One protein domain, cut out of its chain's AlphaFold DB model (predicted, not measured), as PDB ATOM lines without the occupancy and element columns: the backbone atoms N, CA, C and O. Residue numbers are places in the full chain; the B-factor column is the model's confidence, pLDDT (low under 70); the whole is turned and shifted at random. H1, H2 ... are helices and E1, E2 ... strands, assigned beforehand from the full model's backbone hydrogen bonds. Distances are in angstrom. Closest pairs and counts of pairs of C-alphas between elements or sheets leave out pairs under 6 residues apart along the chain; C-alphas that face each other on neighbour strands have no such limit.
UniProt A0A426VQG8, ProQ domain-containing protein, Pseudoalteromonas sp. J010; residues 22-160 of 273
ATOM      1  N   LEU A  22      22.621  67.532 -18.659       61.38
ATOM      2  CA  LEU A  22      23.636  66.715 -17.989       61.38
ATOM      3  C   LEU A  22      23.839  67.124 -16.522       61.38
ATOM      4  O   LEU A  22      24.068  66.260 -15.674       61.38
ATOM      5  N   SER A  23      23.746  68.417 -16.194       64.12
ATOM      6  CA  SER A  23      23.847  68.894 -14.808       64.12
ATOM      7  C   SER A  23      22.635  68.474 -13.964       64.12
ATOM      8  O   SER A  23      22.811  67.994 -12.841       64.12
ATOM      9  N   SER A  24      21.424  68.541 -14.525       71.44
ATOM     10  CA  SER A  24      20.195  68.075 -13.865       71.44
ATOM     11  C   SER A  24      20.172  66.553 -13.667       71.44
ATOM     12  O   SER A  24      19.889  66.089 -12.562       71.44
ATOM     13  N   GLN A  25      20.583  65.761 -14.662       74.19
ATOM     14  CA  GLN A  25      20.712  64.303 -14.508       74.19
ATOM     15  C   GLN A  25      21.747  63.908 -13.441       74.19
ATOM     16  O   GLN A  25      21.493  63.008 -12.637       74.19
ATOM     17  N   LYS A  26      22.890  64.606 -13.371       74.25
ATOM     18  CA  LYS A  26      23.895  64.385 -12.315       74.25
ATOM     19  C   LYS A  26      23.336  64.667 -10.919       74.25
ATOM     20  O   LYS A  26      23.615  63.905  -9.992       74.25
ATOM     21  N   ALA A  27      22.541  65.727 -10.760       76.31
ATOM     22  CA  ALA A  27      21.912  66.061  -9.483       76.31
ATOM     23  C   ALA A  27      20.880  65.002  -9.051       76.31
ATOM     24  O   ALA A  27      20.886  64.573  -7.894       76.31
ATOM     25  N   VAL A  28      20.058  64.512  -9.987       82.81
ATOM     26  CA  VAL A  28      19.088  63.428  -9.739       82.81
ATOM     27  C   VAL A  28      19.803  62.141  -9.317       82.81
ATOM     28  O   VAL A  28      19.467  61.563  -8.282       82.81
ATOM     29  N   MET A  29      20.849  61.739 -10.044       83.25
ATOM     30  CA  MET A  29      21.668  60.566  -9.715       83.25
ATOM     31  C   MET A  29      22.326  60.672  -8.336       83.25
ATOM     32  O   MET A  29      22.356  59.705  -7.571       83.25
ATOM     33  N   LEU A  30      22.839  61.855  -7.986       85.62
ATOM     34  CA  LEU A  30      23.441  62.104  -6.680       85.62
ATOM     35  C   LEU A  30      22.420  61.950  -5.545       85.62
ATOM     36  O   LEU A  30      22.744  61.364  -4.508       85.62
ATOM     37  N   ASN A  31      21.201  62.457  -5.733       88.81
ATOM     38  CA  ASN A  31      20.126  62.331  -4.753       88.81
ATOM     39  C   ASN A  31      19.655  60.881  -4.610       88.81
ATOM     40  O   ASN A  31      19.576  60.390  -3.484       88.81
ATOM     41  N   ALA A  32      19.455  60.169  -5.723       88.81
ATOM     42  CA  ALA A  32      19.103  58.749  -5.719       88.81
ATOM     43  C   ALA A  32      20.158  57.903  -4.983       88.81
ATOM     44  O   ALA A  32      19.822  57.092  -4.122       88.81
ATOM     45  N   ARG A  33      21.453  58.167  -5.219       91.44
ATOM     46  CA  ARG A  33      22.556  57.519  -4.489       91.44
ATOM     47  C   ARG A  33      22.497  57.783  -2.984       91.44
ATOM     48  O   ARG A  33      22.685  56.861  -2.193       91.44
ATOM     49  N   LYS A  34      22.260  59.033  -2.564       91.44
ATOM     50  CA  LYS A  34      22.160  59.392  -1.135       91.44
ATOM     51  C   LYS A  34      20.975  58.694  -0.464       91.44
ATOM     52  O   LYS A  34      21.117  58.191   0.650       91.44
ATOM     53  N   GLN A  35      19.827  58.651  -1.139       93.31
ATOM     54  CA  GLN A  35      18.634  57.951  -0.659       93.31
ATOM     55  C   GLN A  35      18.897  56.449  -0.523       93.31
ATOM     56  O   GLN A  35      18.669  55.897   0.555       93.31
ATOM     57  N   LEU A  36      19.478  55.819  -1.550       94.19
ATOM     58  CA  LEU A  36      19.837  54.403  -1.514       94.19
ATOM     59  C   LEU A  36      20.844  54.106  -0.394       94.19
ATOM     60  O   LEU A  36      20.642  53.185   0.388       94.19
ATOM     61  N   GLN A  37      21.892  54.916  -0.231       94.19
ATOM     62  CA  GLN A  37      22.866  54.735   0.850       94.19
ATOM     63  C   GLN A  37      22.223  54.851   2.245       94.19
ATOM     64  O   GLN A  37      22.545  54.080   3.156       94.19
ATOM     65  N   LYS A  38      21.284  55.787   2.427       94.44
ATOM     66  CA  LYS A  38      20.529  55.936   3.680       94.44
ATOM     67  C   LYS A  38      19.624  54.728   3.932       94.44
ATOM     68  O   LYS A  38      19.534  54.275   5.068       94.44
ATOM     69  N   HIS A  39      18.982  54.196   2.897       94.56
ATOM     70  CA  HIS A  39      18.177  52.982   2.995       94.56
ATOM     71  C   HIS A  39      19.050  51.767   3.359       94.56
ATOM     72  O   HIS A  39      18.813  51.113   4.374       94.56
ATOM     73  N   LEU A  40      20.135  51.533   2.617       95.31
ATOM     74  CA  LEU A  40      21.045  50.405   2.829       95.31
ATOM     75  C   LEU A  40      21.717  50.419   4.208       95.31
ATOM     76  O   LEU A  40      21.883  49.365   4.813       95.31
ATOM     77  N   SER A  41      22.067  51.592   4.743       94.50
ATOM     78  CA  SER A  41      22.641  51.698   6.097       94.50
ATOM     79  C   SER A  41      21.648  51.379   7.216       94.50
ATOM     80  O   SER A  41      22.079  50.962   8.290       94.50
ATOM     81  N   LYS A  42      20.340  51.517   6.965       94.69
ATOM     82  CA  LYS A  42      19.281  51.101   7.895       94.69
ATOM     83  C   LYS A  42      18.969  49.610   7.791       94.69
ATOM     84  O   LYS A  42      18.859  48.954   8.818       94.69
ATOM     85  N   VAL A  43      18.821  49.093   6.571       95.56
ATOM     86  CA  VAL A  43      18.387  47.703   6.330       95.56
ATOM     87  C   VAL A  43      19.535  46.708   6.499       95.56
ATOM     88  O   VAL A  43      19.345  45.620   7.034       95.56
ATOM     89  N   TYR A  44      20.744  47.093   6.092       95.31
ATOM     90  CA  TYR A  44      21.935  46.245   6.119       95.31
ATOM     91  C   TYR A  44      23.088  46.932   6.880       95.31
ATOM     92  O   TYR A  44      24.152  47.211   6.304       95.31
ATOM     93  N   PRO A  45      22.919  47.227   8.184       91.75
ATOM     94  CA  PRO A  45      23.901  47.971   8.976       91.75
ATOM     95  C   PRO A  45      25.261  47.265   9.071       91.75
ATOM     96  O   PRO A  45      26.292  47.923   9.179       91.75
ATOM     97  N   GLN A  46      25.302  45.938   8.958       89.50
ATOM     98  CA  GLN A  46      26.543  45.162   8.902       89.50
ATOM     99  C   GLN A  46      27.400  45.454   7.658       89.50
ATOM    100  O   GLN A  46      28.605  45.222   7.689       89.50
ATOM    101  N   HIS A  47      26.800  45.968   6.578       93.00
ATOM    102  CA  HIS A  47      27.476  46.261   5.306       93.00
ATOM    103  C   HIS A  47      27.684  47.750   5.067       93.00
ATOM    104  O   HIS A  47      28.675  48.130   4.449       93.00
ATOM    105  N   PHE A  48      26.751  48.581   5.536       93.56
ATOM    106  CA  PHE A  48      26.702  50.018   5.238       93.56
ATOM    107  C   PHE A  48      26.640  50.903   6.493       93.56
ATOM    108  O   PHE A  48      26.507  52.122   6.382       93.56
ATOM    109  N   GLY A  49      26.708  50.303   7.683       87.38
ATOM    110  CA  GLY A  49      26.655  50.994   8.968       87.38
ATOM    111  C   GLY A  49      28.015  51.506   9.435       87.38
ATOM    112  O   GLY A  49      28.837  51.970   8.637       87.38
ATOM    113  N   LYS A  50      28.238  51.489  10.760       82.50
ATOM    114  CA  LYS A  50      29.417  52.142  11.333       82.50
ATOM    115  C   LYS A  50      30.731  51.389  11.106       82.50
ATOM    116  O   LYS A  50      31.744  52.019  10.807       82.50
ATOM    117  N   ASP A  51      30.674  50.071  11.168       84.94
ATOM    118  CA  ASP A  51      31.833  49.195  11.025       84.94
ATOM    119  C   ASP A  51      31.514  48.144   9.957       84.94
ATOM    120  O   ASP A  51      31.192  46.998  10.285       84.94
ATOM    121  N   PRO A  52      31.497  48.544   8.671       89.62
ATOM    122  CA  PRO A  52      31.111  47.654   7.591       89.62
ATOM    123  C   PRO A  52      32.040  46.442   7.517       89.62
ATOM    124  O   PRO A  52      33.268  46.551   7.591       89.62
ATOM    125  N   ARG A  53      31.441  45.266   7.356       89.75
ATOM    126  CA  ARG A  53      32.174  44.028   7.103       89.75
ATOM    127  C   ARG A  53      32.573  43.926   5.629       89.75
ATOM    128  O   ARG A  53      31.899  44.509   4.779       89.75
ATOM    129  N   PRO A  54      33.631  43.163   5.302       94.31
ATOM    130  CA  PRO A  54      34.015  42.930   3.918       94.31
ATOM    131  C   PRO A  54      32.876  42.274   3.143       94.31
ATOM    132  O   PRO A  54      32.316  41.271   3.582       94.31
ATOM    133  N   TRP A  55      32.536  42.821   1.986       96.88
ATOM    134  CA  TRP A  55      31.411  42.320   1.208       96.88
ATOM    135  C   TRP A  55      31.751  41.049   0.431       96.88
ATOM    136  O   TRP A  55      32.866  40.886  -0.078       96.88
ATOM    137  N   SER A  56      30.756  40.176   0.283       95.75
ATOM    138  CA  SER A  56      30.718  39.151  -0.761       95.75
ATOM    139  C   SER A  56      30.949  39.787  -2.137       95.75
ATOM    140  O   SER A  56      30.468  40.887  -2.420       95.75
ATOM    141  N   LEU A  57      31.648  39.075  -3.024       92.31
ATOM    142  CA  LEU A  57      31.810  39.501  -4.419       92.31
ATOM    143  C   LEU A  57      30.468  39.532  -5.172       92.31
ATOM    144  O   LEU A  57      30.314  40.291  -6.125       92.31
ATOM    145  N   ALA A  58      29.476  38.763  -4.714       93.31
ATOM    146  CA  ALA A  58      28.144  38.696  -5.300       93.31
ATOM    147  C   ALA A  58      27.166  39.747  -4.736       93.31
ATOM    148  O   ALA A  58      26.006  39.771  -5.152       93.31
ATOM    149  N   LEU A  59      27.599  40.630  -3.819       94.31
ATOM    150  CA  LEU A  59      26.712  41.586  -3.135       94.31
ATOM    151  C   LEU A  59      25.915  42.462  -4.116       94.31
ATOM    152  O   LEU A  59      24.731  42.706  -3.901       94.31
ATOM    153  N   HIS A  60      26.536  42.891  -5.219       94.38
ATOM    154  CA  HIS A  60      25.862  43.671  -6.260       94.38
ATOM    155  C   HIS A  60      24.681  42.907  -6.874       94.38
ATOM    156  O   HIS A  60      23.576  43.435  -6.926       94.38
ATOM    157  N   THR A  61      24.882  41.651  -7.273       94.44
ATOM    158  CA  THR A  61      23.821  40.808  -7.846       94.44
ATOM    159  C   THR A  61      22.716  40.523  -6.833       94.44
ATOM    160  O   THR A  61      21.539  40.519  -7.185       94.44
ATOM    161  N   GLN A  62      23.075  40.319  -5.564       94.56
ATOM    162  CA  GLN A  62      22.096  40.120  -4.497       94.56
ATOM    163  C   GLN A  62      21.246  41.379  -4.272       94.56
ATOM    164  O   GLN A  62      20.034  41.271  -4.111       94.56
ATOM    165  N   LEU A  63      21.858  42.570  -4.316       94.88
ATOM    166  CA  LEU A  63      21.142  43.841  -4.192       94.88
ATOM    167  C   LEU A  63      20.243  44.121  -5.392       94.88
ATOM    168  O   LEU A  63      19.122  44.565  -5.187       94.88
ATOM    169  N   LEU A  64      20.691  43.813  -6.614       94.38
ATOM    170  CA  LEU A  64      19.857  43.943  -7.811       94.38
ATOM    171  C   LEU A  64      18.569  43.126  -7.697       94.38
ATOM    172  O   LEU A  64      17.504  43.648  -7.983       94.38
ATOM    173  N   ARG A  65      18.659  41.878  -7.221       93.88
ATOM    174  CA  ARG A  65      17.480  41.020  -7.014       93.88
ATOM    175  C   ARG A  65      16.579  41.499  -5.877       93.88
ATOM    176  O   ARG A  65      15.387  41.234  -5.889       93.88
ATOM    177  N   LYS A  66      17.150  42.127  -4.845       93.56
ATOM    178  CA  LYS A  66      16.396  42.580  -3.664       93.56
ATOM    179  C   LYS A  66      15.726  43.936  -3.849       93.56
ATOM    180  O   LYS A  66      14.745  44.189  -3.167       93.56
ATOM    181  N   LEU A  67      16.270  44.783  -4.719       92.56
ATOM    182  CA  LEU A  67      15.806  46.149  -4.973       92.56
ATOM    183  C   LEU A  67      15.280  46.315  -6.405       92.56
ATOM    184  O   LEU A  67      15.270  47.423  -6.946       92.56
ATOM    185  N   GLU A  68      14.904  45.205  -7.039       87.56
ATOM    186  CA  GLU A  68      14.352  45.198  -8.387       87.56
ATOM    187  C   GLU A  68      13.090  46.070  -8.435       87.56
ATOM    188  O   GLU A  68      12.201  45.943  -7.599       87.56
ATOM    189  N   GLY A  69      13.044  47.010  -9.381       83.62
ATOM    190  CA  GLY A  69      11.939  47.962  -9.529       83.62
ATOM    191  C   GLY A  69      12.016  49.215  -8.644       83.62
ATOM    192  O   GLY A  69      11.438  50.231  -9.016       83.62
ATOM    193  N   GLU A  70      12.769  49.208  -7.538       89.38
ATOM    194  CA  GLU A  70      12.899  50.385  -6.656       89.38
ATOM    195  C   GLU A  70      14.017  51.338  -7.093       89.38
ATOM    196  O   GLU A  70      13.867  52.561  -7.065       89.38
ATOM    197  N   PHE A  71      15.161  50.783  -7.496       91.31
ATOM    198  CA  PHE A  71      16.324  51.556  -7.923       91.31
ATOM    199  C   PHE A  71      16.869  51.019  -9.241       91.31
ATOM    200  O   PHE A  71      16.898  49.813  -9.484       91.31
ATOM    201  N   SER A  72      17.374  51.914 -10.092       91.62
ATOM    202  CA  SER A  72      18.028  51.484 -11.325       91.62
ATOM    203  C   SER A  72      19.328  50.733 -11.019       91.62
ATOM    204  O   SER A  72      20.068  51.068 -10.087       91.62
ATOM    205  N   ALA A  73      19.654  49.745 -11.856       91.81
ATOM    206  CA  ALA A  73      20.891  48.975 -11.720       91.81
ATOM    207  C   ALA A  73      22.143  49.873 -11.711       91.81
ATOM    208  O   ALA A  73      23.110  49.602 -10.996       91.81
ATOM    209  N   GLN A  74      22.102  50.978 -12.461       91.12
ATOM    210  CA  GLN A  74      23.176  51.966 -12.499       91.12
ATOM    211  C   GLN A  74      23.334  52.697 -11.157       91.12
ATOM    212  O   GLN A  74      24.451  52.800 -10.653       91.12
ATOM    213  N   VAL A  75      22.234  53.134 -10.528       92.88
ATOM    214  CA  VAL A  75      22.272  53.777  -9.199       92.88
ATOM    215  C   VAL A  75      22.841  52.820  -8.152       92.88
ATOM    216  O   VAL A  75      23.670  53.229  -7.335       92.88
ATOM    217  N   ILE A  76      22.454  51.542  -8.188       94.00
ATOM    218  CA  ILE A  76      22.973  50.518  -7.270       94.00
ATOM    219  C   ILE A  76      24.484  50.351  -7.458       94.00
ATOM    220  O   ILE A  76      25.242  50.458  -6.488       94.00
ATOM    221  N   ARG A  77      24.940  50.162  -8.700       93.62
ATOM    222  CA  ARG A  77      26.365  50.027  -9.033       93.62
ATOM    223  C   ARG A  77      27.177  51.237  -8.573       93.62
ATOM    224  O   ARG A  77      28.204  51.066  -7.915       93.62
ATOM    225  N   ASP A  78      26.704  52.445  -8.862       91.44
ATOM    226  CA  ASP A  78      27.397  53.684  -8.502       91.44
ATOM    227  C   ASP A  78      27.446  53.899  -6.988       91.44
ATOM    228  O   ASP A  78      28.454  54.370  -6.453       91.44
ATOM    229  N   THR A  79      26.389  53.508  -6.274       94.06
ATOM    230  CA  THR A  79      26.341  53.567  -4.809       94.06
ATOM    231  C   THR A  79      27.348  52.604  -4.189       94.06
ATOM    232  O   THR A  79      28.128  53.009  -3.324       94.06
ATOM    233  N   LEU A  80      27.401  51.357  -4.664       95.38
ATOM    234  CA  LEU A  80      28.381  50.376  -4.194       95.38
ATOM    235  C   LEU A  80      29.809  50.816  -4.497       95.38
ATOM    236  O   LEU A  80      30.659  50.770  -3.611       95.38
ATOM    237  N   ALA A  81      30.070  51.299  -5.711       93.25
ATOM    238  CA  ALA A  81      31.390  51.782  -6.095       93.25
ATOM    239  C   ALA A  81      31.819  53.004  -5.271       93.25
ATOM    240  O   ALA A  81      33.006  53.164  -4.983       93.25
ATOM    241  N   TYR A  82      30.879  53.878  -4.900       92.12
ATOM    242  CA  TYR A  82      31.139  55.018  -4.022       92.12
ATOM    243  C   TYR A  82      31.497  54.563  -2.601       92.12
ATOM    244  O   TYR A  82      32.509  54.995  -2.051       92.12
ATOM    245  N   VAL A  83      30.715  53.651  -2.020       94.19
ATOM    246  CA  VAL A  83      30.955  53.162  -0.656       94.19
ATOM    247  C   VAL A  83      32.218  52.294  -0.583       94.19
ATOM    248  O   VAL A  83      33.008  52.478   0.341       94.19
ATOM    249  N   ALA A  84      32.480  51.433  -1.571       93.62
ATOM    250  CA  ALA A  84      33.687  50.600  -1.630       93.62
ATOM    251  C   ALA A  84      34.986  51.421  -1.705       93.62
ATOM    252  O   ALA A  84      36.025  50.988  -1.214       93.62
ATOM    253  N   ARG A  85      34.924  52.620  -2.297       90.12
ATOM    254  CA  ARG A  85      36.037  53.581  -2.353       90.12
ATOM    255  C   ARG A  85      36.065  54.541  -1.165       90.12
ATOM    256  O   ARG A  85      36.940  55.395  -1.090       90.12
ATOM    257  N   SER A  86      35.118  54.442  -0.237       87.94
ATOM    258  CA  SER A  86      35.117  55.309   0.936       87.94
ATOM    259  C   SER A  86      36.275  54.952   1.867       87.94
ATOM    260  O   SER A  86      36.553  53.776   2.119       87.94
ATOM    261  N   LYS A  87      36.910  55.981   2.448       82.38
ATOM    262  CA  LYS A  87      37.965  55.819   3.461       82.38
ATOM    263  C   LYS A  87      37.528  54.854   4.564       82.38
ATOM    264  O   LYS A  87      38.277  53.969   4.944       82.38
ATOM    265  N   ARG A  88      36.280  54.991   5.022       85.31
ATOM    266  CA  ARG A  88      35.675  54.137   6.048       85.31
ATOM    267  C   ARG A  88      35.715  52.656   5.672       85.31
ATOM    268  O   ARG A  88      36.240  51.857   6.437       85.31
ATOM    269  N   TYR A  89      35.159  52.298   4.516       90.62
ATOM    270  CA  TYR A  89      35.070  50.902   4.092       90.62
ATOM    271  C   TYR A  89      36.456  50.279   3.903       90.62
ATOM    272  O   TYR A  89      36.711  49.176   4.385       90.62
ATOM    273  N   LEU A  90      37.368  51.014   3.262       85.62
ATOM    274  CA  LEU A  90      38.745  50.572   3.053       85.62
ATOM    275  C   LEU A  90      39.481  50.370   4.384       85.62
ATOM    276  O   LEU A  90      40.111  49.331   4.567       85.62
ATOM    277  N   THR A  91      39.348  51.298   5.339       79.12
ATOM    278  CA  THR A  91      39.911  51.146   6.691       79.12
ATOM    279  C   THR A  91      39.364  49.903   7.382       79.12
ATOM    280  O   THR A  91      40.143  49.124   7.924       79.12
ATOM    281  N   CYS A  92      38.052  49.661   7.336       78.81
ATOM    282  CA  CYS A  92      37.473  48.452   7.921       78.81
ATOM    283  C   CYS A  92      38.038  47.187   7.265       78.81
ATOM    284  O   CYS A  92      38.462  46.282   7.976       78.81
ATOM    285  N   CYS A  93      38.116  47.132   5.932       80.88
ATOM    286  CA  CYS A  93      38.719  45.999   5.223       80.88
ATOM    287  C   CYS A  93      40.168  45.745   5.666       80.88
ATOM    288  O   CYS A  93      40.549  44.590   5.856       80.88
ATOM    289  N   VAL A  94      40.943  46.813   5.889       76.12
ATOM    290  CA  VAL A  94      42.313  46.721   6.410       76.12
ATOM    291  C   VAL A  94      42.340  46.172   7.839       76.12
ATOM    292  O   VAL A  94      43.085  45.236   8.123       76.12
ATOM    293  N   LEU A  95      41.502  46.702   8.731       74.88
ATOM    294  CA  LEU A  95      41.457  46.299  10.141       74.88
ATOM    295  C   LEU A  95      41.000  44.848  10.335       74.88
ATOM    296  O   LEU A  95      41.493  44.160  11.228       74.88
ATOM    297  N   TRP A  96      40.074  44.372   9.498       78.62
ATOM    298  CA  TRP A  96      39.655  42.970   9.504       78.62
ATOM    299  C   TRP A  96      40.789  42.032   9.054       78.62
ATOM    300  O   TRP A  96      40.919  40.932   9.594       78.62
ATOM    301  N   GLY A  97      41.630  42.476   8.115       73.88
ATOM    302  CA  GLY A  97      42.867  41.806   7.723       73.88
ATOM    303  C   GLY A  97      42.705  40.634   6.746       73.88
ATOM    304  O   GLY A  97      41.619  40.299   6.265       73.88
ATOM    305  N   VAL A  98      43.834  39.996   6.426       70.75
ATOM    306  CA  VAL A  98      43.881  38.835   5.523       70.75
ATOM    307  C   VAL A  98      43.151  37.648   6.152       70.75
ATOM    308  O   VAL A  98      43.339  37.336   7.323       70.75
ATOM    309  N   GLY A  99      42.336  36.954   5.358       73.06
ATOM    310  CA  GLY A  99      41.548  35.810   5.813       73.06
ATOM    311  C   GLY A  99      40.220  36.188   6.471       73.06
ATOM    312  O   GLY A  99      39.430  35.286   6.760       73.06
ATOM    313  N   ALA A 100      39.942  37.485   6.650       79.81
ATOM    314  CA  ALA A 100      38.647  37.961   7.111       79.81
ATOM    315  C   ALA A 100      37.526  37.436   6.214       79.81
ATOM    316  O   ALA A 100      37.616  37.510   4.987       79.81
ATOM    317  N   ALA A 101      36.473  36.906   6.836       84.31
ATOM    318  CA  ALA A 101      35.322  36.406   6.106       84.31
ATOM    319  C   ALA A 101      34.592  37.570   5.436       84.31
ATOM    320  O   ALA A 101      34.199  38.537   6.093       84.31
ATOM    321  N   ARG A 102      34.393  37.436   4.128       93.75
ATOM    322  CA  ARG A 102      33.433  38.256   3.403       93.75
ATOM    323  C   ARG A 102      32.030  37.800   3.777       93.75
ATOM    324  O   ARG A 102      31.834  36.630   4.112       93.75
ATOM    325  N   VAL A 103      31.072  38.712   3.755       93.12
ATOM    326  CA  VAL A 103      29.684  38.423   4.118       93.12
ATOM    327  C   VAL A 103      28.721  38.801   3.001       93.12
ATOM    328  O   VAL A 103      28.878  39.838   2.354       93.12
ATOM    329  N   ASP A 104      27.731  37.949   2.768       95.56
ATOM    330  CA  ASP A 104      26.601  38.210   1.873       95.56
ATOM    331  C   ASP A 104      25.578  39.162   2.520       95.56
ATOM    332  O   ASP A 104      25.724  39.523   3.692       95.56
ATOM    333  N   LEU A 105      24.521  39.568   1.802       93.75
ATOM    334  CA  LEU A 105      23.481  40.463   2.343       93.75
ATOM    335  C   LEU A 105      22.863  39.970   3.658       93.75
ATOM    336  O   LEU A 105      22.499  40.782   4.508       93.75
ATOM    337  N   HIS A 106      22.802  38.655   3.849       91.69
ATOM    338  CA  HIS A 106      22.234  38.005   5.026       91.69
ATOM    339  C   HIS A 106      23.249  37.814   6.164       91.69
ATOM    340  O   HIS A 106      22.904  37.278   7.213       91.69
ATOM    341  N   GLY A 107      24.497  38.256   5.985       89.88
ATOM    342  CA  GLY A 107      25.568  38.108   6.969       89.88
ATOM    343  C   GLY A 107      26.221  36.723   6.975       89.88
ATOM    344  O   GLY A 107      27.081  36.465   7.823       89.88
ATOM    345  N   LYS A 108      25.856  35.834   6.044       94.06
ATOM    346  CA  LYS A 108      26.505  34.531   5.882       94.06
ATOM    347  C   LYS A 108      27.869  34.720   5.238       94.06
ATOM    348  O   LYS A 108      28.082  35.623   4.435       94.06
ATOM    349  N   ARG A 109      28.816  33.866   5.622       92.62
ATOM    350  CA  ARG A 109      30.190  33.933   5.121       92.62
ATOM    351  C   ARG A 109      30.231  33.495   3.660       92.62
ATOM    352  O   ARG A 109      29.748  32.414   3.347       92.62
ATOM    353  N   ASP A 110      30.863  34.297   2.817       93.00
ATOM    354  CA  ASP A 110      31.000  34.034   1.386       93.00
ATOM    355  C   ASP A 110      32.375  34.488   0.877       93.00
ATOM    356  O   ASP A 110      32.573  35.626   0.447       93.00
ATOM    357  N   GLY A 111      33.353  33.590   0.989       91.69
ATOM    358  CA  GLY A 111      34.747  33.864   0.657       91.69
ATOM    359  C   GLY A 111      35.516  34.594   1.764       91.69
ATOM    360  O   GLY A 111      35.065  34.748   2.904       91.69
ATOM    361  N   LYS A 112      36.745  35.006   1.440       89.44
ATOM    362  CA  LYS A 112      37.673  35.665   2.372       89.44
ATOM    363  C   LYS A 112      38.451  36.771   1.665       89.44
ATOM    364  O   LYS A 112      38.633  36.706   0.452       89.44
ATOM    365  N   ILE A 113      38.939  37.754   2.419       82.06
ATOM    366  CA  ILE A 113      39.927  38.712   1.909       82.06
ATOM    367  C   ILE A 113      41.245  37.974   1.668       82.06
ATOM    368  O   ILE A 113      41.848  37.417   2.589       82.06
ATOM    369  N   THR A 114      41.711  37.988   0.427       80.62
ATOM    370  CA  THR A 114      43.028  37.473   0.058       80.62
ATOM    371  C   THR A 114      44.126  38.488   0.375       80.62
ATOM    372  O   THR A 114      43.897  39.692   0.493       80.62
ATOM    373  N   ARG A 115      45.374  38.013   0.453       72.12
ATOM    374  CA  ARG A 115      46.538  38.889   0.657       72.12
ATOM    375  C   ARG A 115      46.672  39.950  -0.442       72.12
ATOM    376  O   ARG A 115      47.023  41.085  -0.143       72.12
ATOM    377  N   ARG A 116      46.383  39.593  -1.699       75.56
ATOM    378  CA  ARG A 116      46.452  40.525  -2.839       75.56
ATOM    379  C   ARG A 116      45.418  41.641  -2.716       75.56
ATOM    380  O   ARG A 116      45.760  42.804  -2.887       75.56
ATOM    381  N   GLU A 117      44.184  41.290  -2.368       80.75
ATOM    382  CA  GLU A 117      43.108  42.268  -2.181       80.75
ATOM    383  C   GLU A 117      43.405  43.214  -1.019       80.75
ATOM    384  O   GLU A 117      43.227  44.415  -1.159       80.75
ATOM    385  N   MET A 118      43.946  42.696   0.086       81.25
ATOM    386  CA  MET A 118      44.356  43.509   1.230       81.25
ATOM    387  C   MET A 118      45.414  44.562   0.855       81.25
ATOM    388  O   MET A 118      45.275  45.734   1.202       81.25
ATOM    389  N   ILE A 119      46.455  44.157   0.115       72.81
ATOM    390  CA  ILE A 119      47.501  45.072  -0.373       72.81
ATOM    391  C   ILE A 119      46.889  46.130  -1.298       72.81
ATOM    392  O   ILE A 119      47.190  47.316  -1.175       72.81
ATOM    393  N   TYR A 120      45.990  45.720  -2.194       80.88
ATOM    394  CA  TYR A 120      45.285  46.645  -3.074       80.88
ATOM    395  C   TYR A 120      44.443  47.665  -2.288       80.88
ATOM    396  O   TYR A 120      44.561  48.867  -2.523       80.88
ATOM    397  N   THR A 121      43.639  47.213  -1.320       79.62
ATOM    398  CA  THR A 121      42.817  48.072  -0.450       79.62
ATOM    399  C   THR A 121      43.676  49.076   0.316       79.62
ATOM    400  O   THR A 121      43.318  50.252   0.387       79.62
ATOM    401  N   LEU A 122      44.831  48.648   0.832       74.75
ATOM    402  CA  LEU A 122      45.773  49.544   1.494       74.75
ATOM    403  C   LEU A 122      46.279  50.638   0.549       74.75
ATOM    404  O   LEU A 122      46.230  51.814   0.900       74.75
ATOM    405  N   ASN A 123      46.718  50.272  -0.656       74.88
ATOM    406  CA  ASN A 123      47.218  51.241  -1.632       74.88
ATOM    407  C   ASN A 123      46.145  52.276  -2.002       74.88
ATOM    408  O   ASN A 123      46.444  53.467  -2.094       74.88
ATOM    409  N   GLN A 124      44.888  51.845  -2.145       80.25
ATOM    410  CA  GLN A 124      43.757  52.754  -2.366       80.25
ATOM    411  C   GLN A 124      43.548  53.706  -1.180       80.25
ATOM    412  O   GLN A 124      43.359  54.906  -1.368       80.25
ATOM    413  N   LEU A 125      43.631  53.198   0.051       79.19
ATOM    414  CA  LEU A 125      43.459  53.997   1.265       79.19
ATOM    415  C   LEU A 125      44.584  55.026   1.462       79.19
ATOM    416  O   LEU A 125      44.321  56.177   1.826       79.19
ATOM    417  N   VAL A 126      45.830  54.636   1.182       73.19
ATOM    418  CA  VAL A 126      46.988  55.540   1.187       73.19
ATOM    419  C   VAL A 126      46.824  56.611   0.110       73.19
ATOM    420  O   VAL A 126      46.999  57.793   0.407       73.19
ATOM    421  N   GLY A 127      46.419  56.231  -1.107       74.81
ATOM    422  CA  GLY A 127      46.150  57.167  -2.202       74.81
ATOM    423  C   GLY A 127      45.100  58.218  -1.835       74.81
ATOM    424  O   GLY A 127      45.352  59.415  -1.969       74.81
ATOM    425  N   LEU A 128      43.969  57.789  -1.269       73.25
ATOM    426  CA  LEU A 128      42.912  58.692  -0.799       73.25
ATOM    427  C   LEU A 128      43.381  59.615   0.326       73.25
ATOM    428  O   LEU A 128      42.998  60.780   0.374       73.25
ATOM    429  N   THR A 129      44.218  59.117   1.236       64.56
ATOM    430  CA  THR A 129      44.749  59.943   2.327       64.56
ATOM    431  C   THR A 129      45.699  61.015   1.795       64.56
ATOM    432  O   THR A 129      45.600  62.168   2.212       64.56
ATOM    433  N   LYS A 130      46.581  60.664   0.851       66.50
ATOM    434  CA  LYS A 130      47.498  61.619   0.210       66.50
ATOM    435  C   LYS A 130      46.745  62.707  -0.555       66.50
ATOM    436  O   LYS A 130      47.114  63.869  -0.457       66.50
ATOM    437  N   GLN A 131      45.664  62.345  -1.248       67.00
ATOM    438  CA  GLN A 131      44.797  63.307  -1.938       67.00
ATOM    439  C   GLN A 131      44.072  64.251  -0.969       67.00
ATOM    440  O   GLN A 131      43.870  65.416  -1.292       67.00
ATOM    441  N   HIS A 132      43.678  63.758   0.208       59.75
ATOM    442  CA  HIS A 132      42.874  64.537   1.148       59.75
ATOM    443  C   HIS A 132      43.712  65.424   2.083       59.75
ATOM    444  O   HIS A 132      43.201  66.426   2.569       59.75
ATOM    445  N   ASN A 133      44.976  65.072   2.347       54.97
ATOM    446  CA  ASN A 133      45.836  65.768   3.306       54.97
ATOM    447  C   ASN A 133      47.294  65.827   2.813       54.97
ATOM    448  O   ASN A 133      48.068  64.906   3.065       54.97
ATOM    449  N   ALA A 134      47.725  66.939   2.214       53.41
ATOM    450  CA  ALA A 134      49.146  67.140   1.903       53.41
ATOM    451  C   ALA A 134      50.030  67.210   3.174       53.41
ATOM    452  O   ALA A 134      51.170  66.764   3.145       53.41
ATOM    453  N   LEU A 135      49.489  67.681   4.311       44.72
ATOM    454  CA  LEU A 135      50.250  67.949   5.550       44.72
ATOM    455  C   LEU A 135      50.051  66.932   6.696       44.72
ATOM    456  O   LEU A 135      50.905  66.824   7.568       44.72
ATOM    457  N   GLN A 136      48.958  66.157   6.712       46.31
ATOM    458  CA  GLN A 136      48.710  65.117   7.736       46.31
ATOM    459  C   GLN A 136      48.863  63.675   7.217       46.31
ATOM    460  O   GLN A 136      48.625  62.715   7.954       46.31
ATOM    461  N   SER A 137      49.233  63.499   5.946       53.09
ATOM    462  CA  SER A 137      49.306  62.177   5.314       53.09
ATOM    463  C   SER A 137      50.425  61.302   5.862       53.09
ATOM    464  O   SER A 137      50.241  60.092   5.904       53.09
ATOM    465  N   GLU A 138      51.541  61.867   6.324       53.41
ATOM    466  CA  GLU A 138      52.720  61.074   6.688       53.41
ATOM    467  C   GLU A 138      52.525  60.269   7.982       53.41
ATOM    468  O   GLU A 138      52.680  59.050   7.976       53.41
ATOM    469  N   ARG A 139      52.066  60.903   9.071       52.97
ATOM    470  CA  ARG A 139      51.779  60.199  10.339       52.97
ATOM    471  C   ARG A 139      50.652  59.175  10.194       52.97
ATOM    472  O   ARG A 139      50.706  58.100  10.785       52.97
ATOM    473  N   TYR A 140      49.632  59.494   9.395       50.19
ATOM    474  CA  TYR A 140      48.519  58.577   9.148       50.19
ATOM    475  C   TYR A 140      48.914  57.416   8.223       50.19
ATOM    476  O   TYR A 140      48.469  56.293   8.443       50.19
ATOM    477  N   ALA A 141      49.776  57.657   7.230       52.25
ATOM    478  CA  ALA A 141      50.344  56.607   6.387       52.25
ATOM    479  C   ALA A 141      51.233  55.661   7.204       52.25
ATOM    480  O   ALA A 141      51.050  54.453   7.112       52.25
ATOM    481  N   GLN A 142      52.096  56.192   8.077       57.50
ATOM    482  CA  GLN A 142      52.911  55.387   8.997       57.50
ATOM    483  C   GLN A 142      52.047  54.554   9.957       57.50
ATOM    484  O   GLN A 142      52.324  53.377  10.191       57.50
ATOM    485  N   TRP A 143      50.961  55.128  10.491       64.94
ATOM    486  CA  TRP A 143      50.008  54.383  11.319       64.94
ATOM    487  C   TRP A 143      49.313  53.258  10.535       64.94
ATOM    488  O   TRP A 143      49.201  52.139  11.033       64.94
ATOM    489  N   LEU A 144      48.897  53.519   9.291       51.81
ATOM    490  CA  LEU A 144      48.286  52.513   8.418       51.81
ATOM    491  C   LEU A 144      49.249  51.385   8.050       51.81
ATOM    492  O   LEU A 144      48.871  50.218   8.101       51.81
ATOM    493  N   GLU A 145      50.491  51.720   7.705       53.88
ATOM    494  CA  GLU A 145      51.547  50.740   7.448       53.88
ATOM    495  C   GLU A 145      51.776  49.854   8.682       53.88
ATOM    496  O   GLU A 145      51.849  48.629   8.561       53.88
ATOM    497  N   ARG A 146      51.772  50.443   9.887       57.97
ATOM    498  CA  ARG A 146      51.879  49.706  11.153       57.97
ATOM    499  C   ARG A 146      50.704  48.754  11.382       57.97
ATOM    500  O   ARG A 146      50.931  47.590  11.710       57.97
ATOM    501  N   GLU A 147      49.465  49.202  11.194       53.53
ATOM    502  CA  GLU A 147      48.276  48.351  11.355       53.53
ATOM    503  C   GLU A 147      48.247  47.194  10.348       53.53
ATOM    504  O   GLU A 147      47.831  46.086  10.681       53.53
ATOM    505  N   VAL A 148      48.758  47.403   9.132       50.31
ATOM    506  CA  VAL A 148      48.872  46.347   8.115       50.31
ATOM    507  C   VAL A 148      49.900  45.304   8.513       50.31
ATOM    508  O   VAL A 148      49.616  44.111   8.413       50.31
ATOM    509  N   VAL A 149      51.078  45.726   8.982       53.34
ATOM    510  CA  VAL A 149      52.093  44.800   9.498       53.34
ATOM    511  C   VAL A 149      51.503  43.992  10.652       53.34
ATOM    512  O   VAL A 149      51.577  42.766  10.633       53.34
ATOM    513  N   LEU A 150      50.809  44.640  11.591       53.62
ATOM    514  CA  LEU A 150      50.125  43.957  12.690       53.62
ATOM    515  C   LEU A 150      49.027  43.000  12.200       53.62
ATOM    516  O   LEU A 150      48.898  41.900  12.735       53.62
ATOM    517  N   GLY A 151      48.257  43.373  11.178       47.81
ATOM    518  CA  GLY A 151      47.213  42.540  10.577       47.81
ATOM    519  C   GLY A 151      47.769  41.305   9.863       47.81
ATOM    520  O   GLY A 151      47.279  40.196  10.075       47.81
ATOM    521  N   ILE A 152      48.831  41.469   9.070       49.34
ATOM    522  CA  ILE A 152      49.549  40.362   8.421       49.34
ATOM    523  C   ILE A 152      50.174  39.457   9.485       49.34
ATOM    524  O   ILE A 152      50.012  38.242   9.422       49.34
ATOM    525  N   MET A 153      50.806  40.029  10.512       48.53
ATOM    526  CA  MET A 153      51.365  39.258  11.624       48.53
ATOM    527  C   MET A 153      50.284  38.489  12.390       48.53
ATOM    528  O   MET A 153      50.507  37.332  12.724       48.53
ATOM    529  N   ARG A 154      49.093  39.059  12.626       50.69
ATOM    530  CA  ARG A 154      47.954  38.336  13.233       50.69
ATOM    531  C   ARG A 154      47.486  37.162  12.364       50.69
ATOM    532  O   ARG A 154      47.161  36.102  12.904       50.69
ATOM    533  N   ALA A 155      47.468  37.333  11.042       44.53
ATOM    534  CA  ALA A 155      47.096  36.284  10.091       44.53
ATOM    535  C   ALA A 155      48.152  35.162   9.992       44.53
ATOM    536  O   ALA A 155      47.800  33.994   9.852       44.53
ATOM    537  N   GLU A 156      49.441  35.487  10.115       44.44
ATOM    538  CA  GLU A 156      50.521  34.489  10.140       44.44
ATOM    539  C   GLU A 156      50.632  33.796  11.516       44.44
ATOM    540  O   GLU A 156      50.803  32.581  11.595       44.44
ATOM    541  N   LEU A 157      50.415  34.522  12.621       43.38
ATOM    542  CA  LEU A 157      50.376  33.970  13.987       43.38
ATOM    543  C   LEU A 157      49.188  33.027  14.231       43.38
ATOM    544  O   LEU A 157      49.239  32.190  15.128       43.38
ATOM    545  N   THR A 158      48.108  33.146  13.458       45.28
ATOM    546  CA  THR A 158      46.975  32.207  13.527       45.28
ATOM    547  C   THR A 158      47.250  30.891  12.796       45.28
ATOM    548  O   THR A 158      46.551  29.916  13.059       45.28
ATOM    549  N   ARG A 159      48.293  30.817  11.953       40.97
ATOM    550  CA  ARG A 159      48.694  29.600  11.226       40.97
ATOM    551  C   ARG A 159      49.686  28.702  11.971       40.97
ATOM    552  O   ARG A 159      49.789  27.539  11.600       40.97
ATOM    553  N   SER A 160      50.384  29.179  13.008       42.12
ATOM    554  CA  SER A 160      51.298  28.341  13.804       42.12
ATOM    555  C   SER A 160      50.741  28.056  15.207       42.12
ATOM    556  O   SER A 160      50.362  28.946  15.970       42.12
TER     557      SER A 160
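What this domain is: This is residues 22 to 160 of the 273 residues of the protein "ProQ domain-containing protein" of Pseudoalteromonas sp. J010 (UniProt A0A426VQG8). Two helical lobes sit side by side: in one, H1 crosses H4 steeply, with H3 folded against H4 as a helical hairpin and the short H2 at the last part of H1; in the other, H5, H6 and H7 form an up-and-down bundle, each helix running against the one before. A small strand hairpin, E1 and E2, lies at one edge between the lobes, and residues 22 to 28 of H1 and residues 131 to 136 stick out. The printed part has 139 residues, with seven named helices and two named strands in the order H1 H2 H3 H4 H5 E1 E2 H6 H7; the sheet E1 - E2 is antiparallel and the class is mostly helix. It is compact, with a radius of gyration of the C-alphas of 16.6 A and spans of 49 by 39 by 23 A.

Where its parts are: Find C-alpha 22 at (23.636, 66.715, -17.989); from there H1 runs 31.3 A to residue 43. Next come H2, residues 45 to 48, H3, residues 59 to 66, and H4, residues 73 to 84, 16.4 A long. H5, residues 87 to 96, begins at C-alpha 87, (37.965, 55.819, 3.461). E1 is residues 101 to 103 and E2 residues 109 to 112. H6, residues 115 to 132, is 25.9 A long; H7, residues 137 to 157, runs 29.5 A to C-alpha 157 at (50.376, 33.970, 13.987).

How they stand to each other: Look first at H1: its residues 29 to 37 touch H4, closest at the C-alphas of Arg 33 and Thr 79, 5.5 A, at a steep tilt of 67 degrees, only just short of perpendicular. Its residues 37 to 42 touch H2, closest at the C-alphas of Ser 41 and Phe 48, 4.5 A. The hairpin H3 and H4 has its closest C-alphas at Leu 64 and Ala 73, 6.5 A. H4 and H5 are close but not clearly touching; the closest C-alphas, Val 83 and Tyr 89, are 6.7 A apart. In the bundle, H5 touches H6 at Leu 90 and Thr 121, closest C-alphas 5.9 A, and residues 147 to 151 of H7 at Val 94 and Val 148, 6.8 A. H6 and H7 are a hairpin, opposite ways at a shallow tilt of 13 degrees. Across E1 and E2, N 102 and O 111 are 3.0 A apart, within hydrogen-bond range. Every O i to N i+4 pair is within range in H1, H3, H4, H5, H6 and H7; H2 is too short for one.

The domain as a whole: The C-alphas of Ser 24 and Ser 160, the two farthest apart, are 57.5 A apart. The printed part has no cut and no long link. Mean pLDDT of the printed part is 78.9; residues 22 to 23 and 129 to 160 are under 70.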